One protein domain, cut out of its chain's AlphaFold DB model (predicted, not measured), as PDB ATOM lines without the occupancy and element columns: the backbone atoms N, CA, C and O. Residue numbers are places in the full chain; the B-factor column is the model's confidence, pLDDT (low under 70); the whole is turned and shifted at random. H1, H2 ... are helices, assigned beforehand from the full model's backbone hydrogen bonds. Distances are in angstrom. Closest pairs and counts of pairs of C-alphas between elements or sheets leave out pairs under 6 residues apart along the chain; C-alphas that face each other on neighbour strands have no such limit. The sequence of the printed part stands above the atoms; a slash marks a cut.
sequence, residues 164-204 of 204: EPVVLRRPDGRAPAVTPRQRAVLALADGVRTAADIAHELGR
ATOM      1  N   GLU A 164     -44.082  28.067  11.826       91.31
ATOM      2  CA  GLU A 164     -43.443  27.393  12.954       91.31
ATOM      3  C   GLU A 164     -42.028  27.939  13.187       91.31
ATOM      4  O   GLU A 164     -41.320  28.277  12.231       91.31
ATOM      5  N   PRO A 165     -41.575  28.002  14.450       93.50
ATOM      6  CA  PRO A 165     -40.211  28.400  14.750       93.50
ATOM      7  C   PRO A 165     -39.166  27.499  14.087       93.50
ATOM      8  O   PRO A 165     -39.278  26.268  14.062       93.50
ATOM      9  N   VAL A 166     -38.093  28.114  13.596       92.00
ATOM     10  CA  VAL A 166     -36.970  27.409  12.985       92.00
ATOM     11  C   VAL A 166     -36.074  26.860  14.086       92.00
ATOM     12  O   VAL A 166     -35.377  27.593  14.787       92.00
ATOM     13  N   VAL A 167     -36.070  25.536  14.219       89.19
ATOM     14  CA  VAL A 167     -35.265  24.828  15.216       89.19
ATOM     15  C   VAL A 167     -33.970  24.333  14.582       89.19
ATOM     16  O   VAL A 167     -33.986  23.485  13.685       89.19
ATOM     17  N   LEU A 168     -32.831  24.804  15.093       85.81
ATOM     18  CA  LEU A 168     -31.531  24.269  14.706       85.81
ATOM     19  C   LEU A 168     -31.395  22.810  15.165       85.81
ATOM     20  O   LEU A 168     -31.371  22.506  16.360       85.81
ATOM     21  N   ARG A 169     -31.246  21.888  14.212       82.06
ATOM     22  CA  ARG A 169     -30.873  20.505  14.521       82.06
ATOM     23  C   ARG A 169     -29.362  20.376  14.631       82.06
ATOM     24  O   ARG A 169     -28.628  20.845  13.762       82.06
ATOM     25  N   ARG A 170     -28.897  19.701  15.686       77.62
ATOM     26  CA  ARG A 170     -27.482  19.337  15.805       77.62
ATOM     27  C   ARG A 170     -27.114  18.410  14.641       77.62
ATOM     28  O   ARG A 170     -27.821  17.421  14.440       77.62
ATOM     29  N   PRO A 171     -26.051  18.719  13.883       75.00
ATOM     30  CA  PRO A 171     -25.627  17.870  12.783       75.00
ATOM     31  C   PRO A 171     -25.197  16.503  13.326       75.00
ATOM     32  O   PRO A 171     -24.463  16.416  14.307       75.00
ATOM     33  N   ASP A 172     -25.622  15.436  12.662       78.38
ATOM     34  CA  ASP A 172     -25.294  14.035  12.965       78.38
ATOM     35  C   ASP A 172     -23.886  13.627  12.478       78.38
ATOM     36  O   ASP A 172     -23.585  12.451  12.289       78.38
ATOM     37  N   GLY A 173     -23.013  14.612  12.243       74.50
ATOM     38  CA  GLY A 173     -21.682  14.425  11.667       74.50
ATOM     39  C   GLY A 173     -21.650  14.299  10.138       74.50
ATOM     40  O   GLY A 173     -20.560  14.235   9.580       74.50
ATOM     41  N   ARG A 174     -22.803  14.306   9.444       77.75
ATOM     42  CA  ARG A 174     -22.889  14.219   7.968       77.75
ATOM     43  C   ARG A 174     -23.413  15.487   7.293       77.75
ATOM     44  O   ARG A 174     -23.713  15.471   6.099       77.75
ATOM     45  N   ALA A 175     -23.537  16.585   8.032       79.50
ATOM     46  CA  ALA A 175     -24.054  17.824   7.467       79.50
ATOM     47  C   ALA A 175     -23.113  18.382   6.379       79.50
ATOM     48  O   ALA A 175     -21.898  18.443   6.593       79.50
ATOM     49  N   PRO A 176     -23.653  18.807   5.221       83.06
ATOM     50  CA  PRO A 176     -22.856  19.411   4.164       83.06
ATOM     51  C   PRO A 176     -22.262  20.748   4.619       83.06
ATOM     52  O   PRO A 176     -22.783  21.416   5.517       83.06
ATOM     53  N   ALA A 177     -21.179  21.168   3.963       87.19
ATOM     54  CA  ALA A 177     -20.597  22.479   4.212       87.19
ATOM     55  C   ALA A 177     -21.607  23.582   3.861       87.19
ATOM     56  O   ALA A 177     -22.197  23.586   2.781       87.19
ATOM     57  N   VAL A 178     -21.783  24.531   4.776       89.94
ATOM     58  CA  VAL A 178     -22.711  25.651   4.607       89.94
ATOM     59  C   VAL A 178     -21.988  26.898   4.111       89.94
ATOM     60  O   VAL A 178     -20.874  27.208   4.538       89.94
ATOM     61  N   THR A 179     -22.633  27.650   3.226       93.38
ATOM     62  CA  THR A 179     -22.151  28.956   2.758       93.38
ATOM     63  C   THR A 179     -22.213  30.003   3.882       93.38
ATOM     64  O   THR A 179     -22.949  29.819   4.857       93.38
ATOM     65  N   PRO A 180     -21.500  31.144   3.773       91.88
ATOM     66  CA  PRO A 180     -21.641  32.242   4.733       91.88
ATOM     67  C   PRO A 180     -23.097  32.696   4.918       91.88
ATOM     68  O   PRO A 180     -23.534  32.933   6.042       91.88
ATOM     69  N   ARG A 181     -23.876  32.737   3.827       89.69
ATOM     70  CA  ARG A 181     -25.295  33.115   3.860       89.69
ATOM     71  C   ARG A 181     -26.131  32.118   4.665       89.69
ATOM     72  O   ARG A 181     -26.953  32.541   5.469       89.69
ATOM     73  N   GLN A 182     -25.894  30.820   4.479       91.38
ATOM     74  CA  GLN A 182     -26.570  29.766   5.242       91.38
ATOM     75  C   GLN A 182     -26.173  29.790   6.722       91.38
ATOM     76  O   GLN A 182     -27.035  29.629   7.577       91.38
ATOM     77  N   ARG A 183     -24.900  30.063   7.049       92.00
ATOM     78  CA  ARG A 183     -24.470  30.230   8.449       92.00
ATOM     79  C   ARG A 183     -25.216  31.354   9.160       92.00
ATOM     80  O   ARG A 183     -25.615  31.164  10.300       92.00
ATOM     81  N   ALA A 184     -25.430  32.486   8.492       92.62
ATOM     82  CA  ALA A 184     -26.181  33.599   9.069       92.62
ATOM     83  C   ALA A 184     -27.648  33.234   9.365       92.62
ATOM     84  O   ALA A 184     -28.168  33.639  10.395       92.62
ATOM     85  N   VAL A 185     -28.291  32.427   8.512       93.06
ATOM     86  CA  VAL A 185     -29.641  31.891   8.777       93.06
ATOM     87  C   VAL A 185     -29.625  30.953   9.986       93.06
ATOM     88  O   VAL A 185     -30.419  31.116  10.905       93.06
ATOM     89  N   LEU A 186     -28.688  29.999  10.023       92.12
ATOM     90  CA  LEU A 186     -28.578  29.037  11.126       92.12
ATOM     91  C   LEU A 186     -28.255  29.704  12.470       92.12
ATOM     92  O   LEU A 186     -28.677  29.204  13.506       92.12
ATOM     93  N   ALA A 187     -27.539  30.831  12.462       92.88
ATOM     94  CA  ALA A 187     -27.244  31.610  13.663       92.88
ATOM     95  C   ALA A 187     -28.495  32.240  14.306       92.88
ATOM     96  O   ALA A 187     -28.464  32.550  15.493       92.88
ATOM     97  N   LEU A 188     -29.582  32.410  13.544       94.50
ATOM     98  CA  LEU A 188     -30.859  32.952  14.020       94.50
ATOM     99  C   LEU A 188     -31.920  31.868  14.277       94.50
ATOM    100  O   LEU A 188     -33.015  32.188  14.729       94.50
ATOM    101  N   ALA A 189     -31.606  30.597  14.008       93.94
ATOM    102  CA  ALA A 189     -32.493  29.454  14.231       93.94
ATOM    103  C   ALA A 189     -32.509  29.034  15.716       93.94
ATOM    104  O   ALA A 189     -31.989  27.985  16.101       93.94
ATOM    105  N   ASP A 190     -33.087  29.884  16.557       92.50
ATOM    106  CA  ASP A 190     -33.133  29.750  18.017       92.50
ATOM    107  C   ASP A 190     -34.332  28.942  18.545       92.50
ATOM    108  O   ASP A 190     -34.475  28.761  19.754       92.50
ATOM    109  N   GLY A 191     -35.189  28.432  17.655       93.31
ATOM    110  CA  GLY A 191     -36.427  27.745  18.021       93.31
ATOM    111  C   GLY A 191     -37.551  28.676  18.487       93.31
ATOM    112  O   GLY A 191     -38.569  28.178  18.959       93.31
ATOM    113  N   VAL A 192     -37.390  29.995  18.340       94.62
ATOM    114  CA  VAL A 192     -38.422  31.012  18.597       94.62
ATOM    115  C   VAL A 192     -38.785  31.748  17.308       94.62
ATOM    116  O   VAL A 192     -39.968  31.910  17.017       94.62
ATOM    117  N   ARG A 193     -37.789  32.155  16.515       95.00
ATOM    118  CA  ARG A 193     -37.996  32.881  15.255       95.00
ATOM    119  C   ARG A 193     -38.535  31.979  14.148       95.00
ATOM    120  O   ARG A 193     -38.008  30.892  13.912       95.00
ATOM    121  N   THR A 194     -39.536  32.462  13.424       93.12
ATOM    122  CA  THR A 194     -40.030  31.862  12.176       93.12
ATOM    123  C   THR A 194     -39.110  32.186  10.994       93.12
ATOM    124  O   THR A 194     -38.199  33.012  11.095       93.12
ATOM    125  N   ALA A 195     -39.355  31.567   9.835       90.00
ATOM    126  CA  ALA A 195     -38.636  31.911   8.607       90.00
ATOM    127  C   ALA A 195     -38.810  33.394   8.222       90.00
ATOM    128  O   ALA A 195     -37.845  34.036   7.805       90.00
ATOM    129  N   ALA A 196     -40.011  33.951   8.417       89.31
ATOM    130  CA  ALA A 196     -40.305  35.356   8.142       89.31
ATOM    131  C   ALA A 196     -39.556  36.309   9.090       89.31
ATOM    132  O   ALA A 196     -39.047  37.336   8.637       89.31
ATOM    133  N   ASP A 197     -39.431  35.957  10.375       92.94
ATOM    134  CA  ASP A 197     -38.663  36.746  11.351       92.94
ATOM    135  C   ASP A 197     -37.175  36.781  10.984       92.94
ATOM    136  O   ASP A 197     -36.535  37.832  11.012       92.94
ATOM    137  N   ILE A 198     -36.621  35.629  10.588       94.00
ATOM    138  CA  ILE A 198     -35.225  35.521  10.150       94.00
ATOM    139  C   ILE A 198     -34.991  36.335   8.871       94.00
ATOM    140  O   ILE A 198     -33.975  37.023   8.771       94.00
ATOM    141  N   ALA A 199     -35.912  36.284   7.905       91.56
ATOM    142  CA  ALA A 199     -35.814  37.064   6.671       91.56
ATOM    143  C   ALA A 199     -35.825  38.579   6.943       91.56
ATOM    144  O   ALA A 199     -35.041  39.315   6.345       91.56
ATOM    145  N   HIS A 200     -36.656  39.042   7.885       91.44
ATOM    146  CA  HIS A 200     -36.677  40.443   8.316       91.44
ATOM    147  C   HIS A 200     -35.366  40.863   8.981       91.44
ATOM    148  O   HIS A 200     -34.800  41.887   8.612       91.44
ATOM    149  N   GLU A 201     -34.848  40.060   9.911       92.25
ATOM    150  CA  GLU A 201     -33.581  40.349  10.594       92.25
ATOM    151  C   GLU A 201     -32.402  40.416   9.607       92.25
ATOM    152  O   GLU A 201     -31.510  41.253   9.725       92.25
ATOM    153  N   LEU A 202     -32.392  39.534   8.605       91.31
ATOM    154  CA  LEU A 202     -31.313  39.441   7.623       91.31
ATOM    155  C   LEU A 202     -31.481  40.363   6.411       91.31
ATOM    156  O   LEU A 202     -30.531  40.470   5.622       91.31
ATOM    157  N   GLY A 203     -32.670  40.949   6.245       87.12
ATOM    158  CA  GLY A 203     -33.086  41.751   5.100       87.12
ATOM    159  C   GLY A 203     -32.894  41.049   3.760       87.12
ATOM    160  O   GLY A 203     -32.277  41.645   2.877       87.12
ATOM    161  N   ARG A 204     -33.307  39.775   3.631       82.56
ATOM    162  CA  ARG A 204     -33.159  38.961   2.403       82.56
ATOM    163  C   ARG A 204     -33.775  37.562   2.491       82.56
ATOM    164  O   ARG A 204     -34.080  37.118   3.616       82.56
TER     165      ARG A 204
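Overview. This is residues 164 to 204 of the 204 residues of the protein "Transcriptional regulator" of Streptomyces sp. SID8361 (UniProt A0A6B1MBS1). With little regular structure, the printed part is a flat loop and two short helices: residues 164 to 179 have no named element, and residues 170 to 177 among them stick out from a small body that holds H1 and then H2, set at a steep angle to each other. The printed part has 41 residues, 16 of them in the two helices; the class is all helix, with no named strand. It is only just compact, close to loose, with a radius of gyration of the C-alphas of 10.7 A and spans of 30 by 20 by 11 A.

Arrangement. H1, residues 180 to 187, and H2, residues 195 to 202, only just touch, with 3 pairs of C-alphas within 8 A; the closest C-alphas, of Val 185 and Ile 198, are 6.8 A apart. They run opposite ways at a steep tilt of 61 degrees. In both helices every O i to N i+4 pair is within hydrogen-bond range.

Along the chain. H1 begins at C-alpha 180 (-21.641, 32.242, 4.733) and measures 10.6 A from first to last C-alpha. H2 measures 10.5 A and ends at C-alpha 202 (-31.313, 39.441, 7.623).

Size, cuts and confidence. The C-alphas farthest apart, of Gly 173 and Gly 203, are 30.3 A apart. The printed part has no cut, the link from H1 to H2 is short, and no printed residue is under 70 in pLDDT.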